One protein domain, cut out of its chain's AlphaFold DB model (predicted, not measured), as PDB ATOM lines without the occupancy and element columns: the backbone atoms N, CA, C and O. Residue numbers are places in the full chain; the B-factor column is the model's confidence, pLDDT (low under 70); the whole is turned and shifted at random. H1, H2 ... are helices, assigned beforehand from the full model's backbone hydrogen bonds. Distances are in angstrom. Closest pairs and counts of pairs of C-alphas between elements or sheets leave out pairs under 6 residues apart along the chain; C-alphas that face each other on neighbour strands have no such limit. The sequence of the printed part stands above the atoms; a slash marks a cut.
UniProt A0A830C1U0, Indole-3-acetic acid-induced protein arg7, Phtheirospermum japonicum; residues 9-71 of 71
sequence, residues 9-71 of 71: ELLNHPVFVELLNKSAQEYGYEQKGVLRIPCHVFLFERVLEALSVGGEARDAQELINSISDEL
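This is residues 9 to 71 of the 71 residues of the protein "Indole-3-acetic acid-induced protein arg7" of Phtheirospermum japonicum (UniProt A0A830C1U0). The longest helix, H2, packs with its first part, residues 15 to 19, on H4, which is one arm of a helical hairpin whose other arm, H3, folds back along it. The short H1 sits by the early part of H2, and the long link of residues 28 to 40 loops from the last residue of H2 back to H3. The printed part has 63 residues with four named helices, H1, H2, H3 and H4 in chain order, and no named strand; the class is all helix. The whole is compact, with a radius of gyration of the C-alphas of 11.7 A and spans of 34 by 27 by 17 A.

H2, residues 14 to 27, is 19.7 A long and begins at C-alpha 14 (13.374, -33.777, 35.343). H4, residues 57 to 69, is 19.2 A long and ends at C-alpha 69 (27.597, -45.568, 35.075). H3, residues 41 to 52, is 16.4 A long. H1, residues 9 to 12, begins at C-alpha 9 (11.046, -25.765, 42.700).

H2 touches H4 with residues 15 to 19 alone, the closest C-alphas being those of Val 15 and Gln 61, 6.1 A apart. They run the same way at a shallow tilt of 21 degrees. H3 and H4 form a hairpin and touch, closest at the C-alphas of Val 47 and Ala 60, 5.4 A apart. They run opposite ways at a shallow tilt of 14 degrees. H2 and H3 are near each other, with 6 pairs of C-alphas within 10 A. H1 and H2 are close but not clearly touching, closest at the C-alphas of Leu 11 and Val 17, 6.4 A apart. H1 is apart from H4, and only just apart from H3, at 8.2 A. In H2, H3 and H4 every O i to N i+4 pair is within hydrogen-bond range; H1 is too short for such a pair.

The C-alphas farthest apart, those of Glu 30 and Val 53, are 33.9 A from each other. The printed part has no cut. The link from H2 to H3 is long, with 13 residues; the other two are tight. Mean pLDDT of the printed part is 77.9, with residues 53 to 61 and 66 to 71 under 70.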
ATOM      1  N   GLU A   9      11.540 -25.680  44.077       83.50
ATOM      2  CA  GLU A   9      11.046 -25.765  42.700       83.50
ATOM      3  C   GLU A   9      11.933 -26.653  41.814       83.50
ATOM      4  O   GLU A   9      11.420 -27.323  40.918       83.50
ATOM      5  N   LEU A  10      13.239 -26.733  42.106       79.50
ATOM      6  CA  LEU A  10      14.165 -27.604  41.379       79.50
ATOM      7  C   LEU A  10      13.852 -29.086  41.584       79.50
ATOM      8  O   LEU A  10      14.201 -29.879  40.720       79.50
ATOM      9  N   LEU A  11      13.147 -29.467  42.656       82.62
ATOM     10  CA  LEU A  11      12.735 -30.859  42.877       82.62
ATOM     11  C   LEU A  11      11.783 -31.368  41.784       82.62
ATOM     12  O   LEU A  11      11.735 -32.568  41.534       82.62
ATOM     13  N   ASN A  12      11.058 -30.462  41.120       82.88
ATOM     14  CA  ASN A  12      10.196 -30.792  39.983       82.88
ATOM     15  C   ASN A  12      10.954 -30.822  38.647       82.88
ATOM     16  O   ASN A  12      10.371 -31.173  37.622       82.88
ATOM     17  N   HIS A  13      12.232 -30.440  38.626       83.62
ATOM     18  CA  HIS A  13      13.036 -30.502  37.415       83.62
ATOM     19  C   HIS A  13      13.300 -31.975  37.050       83.62
ATOM     20  O   HIS A  13      13.628 -32.756  37.946       83.62
ATOM     21  N   PRO A  14      13.217 -32.377  35.766       82.69
ATOM     22  CA  PRO A  14      13.374 -33.777  35.343       82.69
ATOM     23  C   PRO A  14      14.651 -34.437  35.882       82.69
ATOM     24  O   PRO A  14      14.622 -35.570  36.346       82.69
ATOM     25  N   VAL A  15      15.737 -33.668  35.922       80.31
ATOM     26  CA  VAL A  15      17.035 -34.040  36.509       80.31
ATOM     27  C   VAL A  15      16.901 -34.478  37.976       80.31
ATOM     28  O   VAL A  15      17.356 -35.549  38.368       80.31
ATOM     29  N   PHE A  16      16.236 -33.675  38.807       84.50
ATOM     30  CA  PHE A  16      16.017 -34.023  40.212       84.50
ATOM     31  C   PHE A  16      15.044 -35.187  40.358       84.50
ATOM     32  O   PHE A  16      15.270 -36.056  41.195       84.50
ATOM     33  N   VAL A  17      13.996 -35.241  39.536       86.44
ATOM     34  CA  VAL A  17      13.044 -36.359  39.536       86.44
ATOM     35  C   VAL A  17      13.759 -37.685  39.274       86.44
ATOM     36  O   VAL A  17      13.476 -38.677  39.941       86.44
ATOM     37  N   GLU A  18      14.728 -37.716  38.364       85.25
ATOM     38  CA  GLU A  18      15.507 -38.922  38.097       85.25
ATOM     39  C   GLU A  18      16.409 -39.319  39.272       85.25
ATOM     40  O   GLU A  18      16.422 -40.487  39.668       85.25
ATOM     41  N   LEU A  19      17.090 -38.353  39.899       85.94
ATOM     42  CA  LEU A  19      17.861 -38.591  41.126       85.94
ATOM     43  C   LEU A  19      16.980 -39.142  42.256       85.94
ATOM     44  O   LEU A  19      17.374 -40.073  42.960       85.94
ATOM     45  N   LEU A  20      15.772 -38.599  42.419       88.38
ATOM     46  CA  LEU A  20      14.794 -39.061  43.403       88.38
ATOM     47  C   LEU A  20      14.305 -40.480  43.094       88.38
ATOM     48  O   LEU A  20      14.218 -41.304  44.002       88.38
ATOM     49  N   ASN A  21      14.045 -40.791  41.824       88.81
ATOM     50  CA  ASN A  21      13.657 -42.135  41.403       88.81
ATOM     51  C   ASN A  21      14.759 -43.157  41.699       88.81
ATOM     52  O   ASN A  21      14.469 -44.218  42.246       88.81
ATOM     53  N   LYS A  22      16.024 -42.827  41.412       85.69
ATOM     54  CA  LYS A  22      17.177 -43.678  41.756       85.69
ATOM     55  C   LYS A  22      17.298 -43.879  43.264       85.69
ATOM     56  O   LYS A  22      17.421 -45.002  43.736       85.69
ATOM     57  N   SER A  23      17.150 -42.797  44.024       88.81
ATOM     58  CA  SER A  23      17.136 -42.842  45.490       88.81
ATOM     59  C   SER A  23      16.056 -43.780  46.025       88.81
ATOM     60  O   SER A  23      16.297 -44.545  46.956       88.81
ATOM     61  N   ALA A  24      14.864 -43.742  45.431       89.38
ATOM     62  CA  ALA A  24      13.770 -44.625  45.797       89.38
ATOM     63  C   ALA A  24      14.020 -46.085  45.384       89.38
ATOM     64  O   ALA A  24      13.606 -46.989  46.103       89.38
ATOM     65  N   GLN A  25      14.693 -46.331  44.256       88.31
ATOM     66  CA  GLN A  25      15.071 -47.680  43.826       88.31
ATOM     67  C   GLN A  25      16.109 -48.316  44.756       88.31
ATOM     68  O   GLN A  25      15.992 -49.496  45.074       88.31
ATOM     69  N   GLU A  26      17.097 -47.545  45.208       88.62
ATOM     70  CA  GLU A  26      18.190 -48.063  46.036       88.62
ATOM     71  C   GLU A  26      17.829 -48.143  47.522       88.62
ATOM     72  O   GLU A  26      18.102 -49.142  48.187       88.62
ATOM     73  N   TYR A  27      17.195 -47.099  48.058       88.88
ATOM     74  CA  TYR A  27      16.927 -46.976  49.494       88.88
ATOM     75  C   TYR A  27      15.450 -47.171  49.863       88.88
ATOM     76  O   TYR A  27      15.111 -47.172  51.048       88.88
ATOM     77  N   GLY A  28      14.560 -47.318  48.879       89.69
ATOM     78  CA  GLY A  28      13.118 -47.376  49.101       89.69
ATOM     79  C   GLY A  28      12.503 -46.022  49.473       89.69
ATOM     80  O   GLY A  28      13.185 -45.005  49.629       89.69
ATOM     81  N   TYR A  29      11.180 -46.018  49.647       87.81
ATOM     82  CA  TYR A  29      10.413 -44.844  50.088       87.81
ATOM     83  C   TYR A  29      10.281 -44.738  51.615       87.81
ATOM     84  O   TYR A  29       9.857 -43.708  52.128       87.81
ATOM     85  N   GLU A  30      10.659 -45.778  52.361       88.62
ATOM     86  CA  GLU A  30      10.550 -45.819  53.828       88.62
ATOM     87  C   GLU A  30      11.709 -45.100  54.546       88.62
ATOM     88  O   GLU A  30      11.932 -45.294  55.746       88.62
ATOM     89  N   GLN A  31      12.455 -44.254  53.828       85.12
ATOM     90  CA  GLN A  31      13.523 -43.436  54.396       85.12
ATOM     91  C   GLN A  31      12.957 -42.517  55.487       85.12
ATOM     92  O   GLN A  31      12.077 -41.691  55.245       85.12
ATOM     93  N   LYS A  32      13.466 -42.652  56.715       85.88
ATOM     94  CA  LYS A  32      13.050 -41.821  57.851       85.88
ATOM     95  C   LYS A  32      14.012 -40.655  58.038       85.88
ATOM     96  O   LYS A  32      15.215 -40.851  58.204       85.88
ATOM     97  N   GLY A  33      13.461 -39.446  58.102       86.31
ATOM     98  CA  GLY A  33      14.221 -38.225  58.354       86.31
ATOM     99  C   GLY A  33      14.733 -37.586  57.069       86.31
ATOM    100  O   GLY A  33      13.962 -36.963  56.348       86.31
ATOM    101  N   VAL A  34      16.040 -37.682  56.824       86.62
ATOM    102  CA  VAL A  34      16.688 -37.050  55.666       86.62
ATOM    103  C   VAL A  34      16.563 -37.920  54.419       86.62
ATOM    104  O   VAL A  34      16.695 -39.139  54.493       86.62
ATOM    105  N   LEU A  35      16.360 -37.274  53.275       87.19
ATOM    106  CA  LEU A  35      16.409 -37.912  51.966       87.19
ATOM    107  C   LEU A  35      17.865 -38.214  51.593       87.19
ATOM    108  O   LEU A  35      18.715 -37.320  51.626       87.19
ATOM    109  N   ARG A  36      18.152 -39.463  51.228       86.88
ATOM    110  CA  ARG A  36      19.458 -39.878  50.714       86.88
ATOM    111  C   ARG A  36      19.419 -39.944  49.200       86.88
ATOM    112  O   ARG A  36      18.578 -40.643  48.652       86.88
ATOM    113  N   ILE A  37      20.343 -39.231  48.562       86.12
ATOM    114  CA  ILE A  37      20.543 -39.262  47.113       86.12
ATOM    115  C   ILE A  37      21.834 -40.037  46.822       86.12
ATOM    116  O   ILE A  37      22.880 -39.639  47.346       86.12
ATOM    117  N   PRO A  38      21.804 -41.094  45.991       83.56
ATOM    118  CA  PRO A  38      23.004 -41.788  45.551       83.56
ATOM    119  C   PRO A  38      23.662 -40.986  44.428       83.56
ATOM    120  O   PRO A  38      23.418 -41.191  43.243       83.56
ATOM    121  N   CYS A  39      24.433 -39.974  44.814       83.31
ATOM    122  CA  CYS A  39      25.138 -39.103  43.886       83.31
ATOM    123  C   CYS A  39      26.432 -38.608  44.527       83.31
ATOM    124  O   CYS A  39      26.464 -38.255  45.711       83.31
ATOM    125  N   HIS A  40      27.502 -38.562  43.737       84.19
ATOM    126  CA  HIS A  40      28.755 -37.974  44.177       84.19
ATOM    127  C   HIS A  40      28.610 -36.451  44.324       84.19
ATOM    128  O   HIS A  40      28.057 -35.783  43.450       84.19
ATOM    129  N   VAL A  41      29.151 -35.883  45.407       84.31
ATOM    130  CA  VAL A  41      28.985 -34.456  45.756       84.31
ATOM    131  C   VAL A  41      29.405 -33.526  44.615       84.31
ATOM    132  O   VAL A  41      28.661 -32.615  44.272       84.31
ATOM    133  N   PHE A  42      30.545 -33.805  43.978       83.00
ATOM    134  CA  PHE A  42      31.037 -33.034  42.827       83.00
ATOM    135  C   PHE A  42      30.031 -32.992  41.671       83.00
ATOM    136  O   PHE A  42      29.854 -31.975  41.009       83.00
ATOM    137  N   LEU A  43      29.350 -34.105  41.421       80.25
ATOM    138  CA  LEU A  43      28.430 -34.216  40.303       80.25
ATOM    139  C   LEU A  43      27.100 -33.519  40.633       80.25
ATOM    140  O   LEU A  43      26.549 -32.808  39.794       80.25
ATOM    141  N   PHE A  44      26.658 -33.603  41.891       84.56
ATOM    142  CA  PHE A  44      25.544 -32.804  42.401       84.56
ATOM    143  C   PHE A  44      25.806 -31.294  42.278       84.56
ATOM    144  O   PHE A  44      24.931 -30.560  41.827       84.56
ATOM    145  N   GLU A  45      27.014 -30.832  42.608       84.62
ATOM    146  CA  GLU A  45      27.416 -29.430  42.444       84.62
ATOM    147  C   GLU A  45      27.341 -28.986  40.978       84.62
ATOM    148  O   GLU A  45      26.702 -27.978  40.678       84.62
ATOM    149  N   ARG A  46      27.875 -29.784  40.042       82.50
ATOM    150  CA  ARG A  46      27.785 -29.478  38.603       82.50
ATOM    151  C   ARG A  46      26.350 -29.425  38.086       82.50
ATOM    152  O   ARG A  46      26.036 -28.588  37.242       82.50
ATOM    153  N   VAL A  47      25.474 -30.294  38.590       81.25
ATOM    154  CA  VAL A  47      24.043 -30.241  38.269       81.25
ATOM    155  C   VAL A  47      23.430 -28.933  38.772       81.25
ATOM    156  O   VAL A  47      22.698 -28.280  38.031       81.25
ATOM    157  N   LEU A  48      23.740 -28.516  40.001       82.12
ATOM    158  CA  LEU A  48      23.244 -27.248  40.539       82.12
ATOM    159  C   LEU A  48      23.760 -26.037  39.761       82.12
ATOM    160  O   LEU A  48      22.987 -25.109  39.522       82.12
ATOM    161  N   GLU A  49      25.023 -26.046  39.337       81.44
ATOM    162  CA  GLU A  49      25.586 -25.002  38.477       81.44
ATOM    163  C   GLU A  49      24.866 -24.934  37.126       81.44
ATOM    164  O   GLU A  49      24.433 -23.855  36.719       81.44
ATOM    165  N   ALA A  50      24.668 -26.079  36.463       78.44
ATOM    166  CA  ALA A  50      23.972 -26.149  35.178       78.44
ATOM    167  C   ALA A  50      22.541 -25.590  35.274       78.44
ATOM    168  O   ALA A  50      22.110 -24.814  34.420       78.44
ATOM    169  N   LEU A  51      21.829 -25.916  36.358       75.62
ATOM    170  CA  LEU A  51      20.466 -25.440  36.605       75.62
ATOM    171  C   LEU A  51      20.410 -23.957  37.011       75.62
ATOM    172  O   LEU A  51      19.433 -23.278  36.702       75.62
ATOM    173  N   SER A  52      21.441 -23.437  37.685       72.62
ATOM    174  CA  SER A  52      21.473 -22.044  38.165       72.62
ATOM    175  C   SER A  52      21.765 -21.028  37.059       72.62
ATOM    176  O   SER A  52      21.334 -19.881  37.154       72.62
ATOM    177  N   VAL A  53      22.482 -21.427  36.005       60.97
ATOM    178  CA  VAL A  53      22.899 -20.524  34.915       60.97
ATOM    179  C   VAL A  53      21.822 -20.377  33.823       60.97
ATOM    180  O   VAL A  53      21.991 -19.621  32.871       60.97
ATOM    181  N   GLY A  54      20.674 -21.050  33.952       56.22
ATOM    182  CA  GLY A  54      19.734 -21.180  32.833       56.22
ATOM    183  C   GLY A  54      20.310 -22.044  31.706       56.22
ATOM    184  O   GLY A  54      19.892 -21.912  30.557       56.22
ATOM    185  N   GLY A  55      21.289 -22.899  32.038       55.84
ATOM    186  CA  GLY A  55      21.820 -23.914  31.141       55.84
ATOM    187  C   GLY A  55      20.722 -24.901  30.767       55.84
ATOM    188  O   GLY A  55      19.839 -25.216  31.571       55.84
ATOM    189  N   GLU A  56      20.730 -25.346  29.513       56.91
ATOM    190  CA  GLU A  56      19.704 -26.244  29.005       56.91
ATOM    191  C   GLU A  56      19.696 -27.544  29.822       56.91
ATOM    192  O   GLU A  56      20.741 -28.117  30.121       56.91
ATOM    193  N   ALA A  57      18.504 -28.065  30.131       59.53
ATOM    194  CA  ALA A  57      18.328 -29.325  30.865       59.53
ATOM    195  C   ALA A  57      19.111 -30.514  30.263       59.53
ATOM    196  O   ALA A  57      19.346 -31.503  30.953       59.53
ATOM    197  N   ARG A  58      19.527 -30.409  28.992       60.28
ATOM    198  CA  ARG A  58      20.378 -31.372  28.286       60.28
ATOM    199  C   ARG A  58      21.750 -31.555  28.934       60.28
ATOM    200  O   ARG A  58      22.143 -32.702  29.123       60.28
ATOM    201  N   ASP A  59      22.418 -30.478  29.345       64.12
ATOM    202  CA  ASP A  59      23.753 -30.561  29.961       64.12
ATOM    203  C   ASP A  59      23.685 -31.260  31.328       64.12
ATOM    204  O   ASP A  59      24.543 -32.063  31.692       64.12
ATOM    205  N   ALA A  60      22.612 -31.006  32.080       67.75
ATOM    206  CA  ALA A  60      22.362 -31.661  33.360       67.75
ATOM    207  C   ALA A  60      21.960 -33.142  33.204       67.75
ATOM    208  O   ALA A  60      22.267 -33.958  34.073       67.75
ATOM    209  N   GLN A  61      21.301 -33.503  32.098       67.69
ATOM    210  CA  GLN A  61      20.894 -34.879  31.812       67.69
ATOM    211  C   GLN A  61      22.089 -35.778  31.472       67.69
ATOM    212  O   GLN A  61      22.144 -36.920  31.927       67.69
ATOM    213  N   GLU A  62      23.065 -35.272  30.711       71.12
ATOM    214  CA  GLU A  62      24.299 -36.017  30.429       71.12
ATOM    215  C   GLU A  62      25.090 -36.301  31.707       71.12
ATOM    216  O   GLU A  62      25.553 -37.425  31.905       71.12
ATOM    217  N   LEU A  63      25.156 -35.326  32.621       71.44
ATOM    218  CA  LEU A  63      25.785 -35.514  33.926       71.44
ATOM    219  C   LEU A  63      25.095 -36.629  34.730       71.44
ATOM    220  O   LEU A  63      25.786 -37.472  35.293       71.44
ATOM    221  N   ILE A  64      23.757 -36.699  34.744       71.12
ATOM    222  CA  ILE A  64      23.030 -37.783  35.436       71.12
ATOM    223  C   ILE A  64      23.304 -39.154  34.829       71.12
ATOM    224  O   ILE A  64      23.445 -40.139  35.562       71.12
ATOM    225  N   ASN A  65      23.389 -39.242  33.506       70.25
ATOM    226  CA  ASN A  65      23.736 -40.501  32.859       70.25
ATOM    227  C   ASN A  65      25.122 -40.973  33.324       70.25
ATOM    228  O   ASN A  65      25.267 -42.141  33.661       70.25
ATOM    229  N   SER A  66      26.083 -40.058  33.500       68.50
ATOM    230  CA  SER A  66      27.387 -40.390  34.089       68.50
ATOM    231  C   SER A  66      27.313 -40.844  35.555       68.50
ATOM    232  O   SER A  66      28.112 -41.682  35.952       68.50
ATOM    233  N   ILE A  67      26.342 -40.375  36.357       68.19
ATOM    234  CA  ILE A  67      26.092 -40.927  37.713       68.19
ATOM    235  C   ILE A  67      25.658 -42.391  37.621       68.19
ATOM    236  O   ILE A  67      25.992 -43.200  38.478       68.19
ATOM    237  N   SER A  68      24.872 -42.719  36.594       60.28
ATOM    238  CA  SER A  68      24.316 -44.059  36.407       60.28
ATOM    239  C   SER A  68      25.376 -45.100  36.054       60.28
ATOM    240  O   SER A  68      25.155 -46.270  36.338       60.28
ATOM    241  N   ASP A  69      26.489 -44.682  35.449       59.88
ATOM    242  CA  ASP A  69      27.597 -45.568  35.075       59.88
ATOM    243  C   ASP A  69      28.580 -45.834  36.235       59.88
ATOM    244  O   ASP A  69      29.364 -46.780  36.167       59.88
ATOM    245  N   GLU A  70      28.552 -45.024  37.300       55.00
ATOM    246  CA  GLU A  70      29.463 -45.143  38.453       55.00
ATOM    247  C   GLU A  70      28.856 -45.856  39.679       55.00
ATOM    248  O   GLU A  70      29.558 -46.021  40.683       55.00
ATOM    249  N   LEU A  71      27.587 -46.287  39.615       49.31
ATOM    250  CA  LEU A  71      26.868 -46.932  40.724       49.31
ATOM    251  C   LEU A  71      26.608 -48.431  40.505       49.31
ATOM    252  O   LEU A  71      26.056 -48.793  39.443       49.31
TER     253      LEU A  71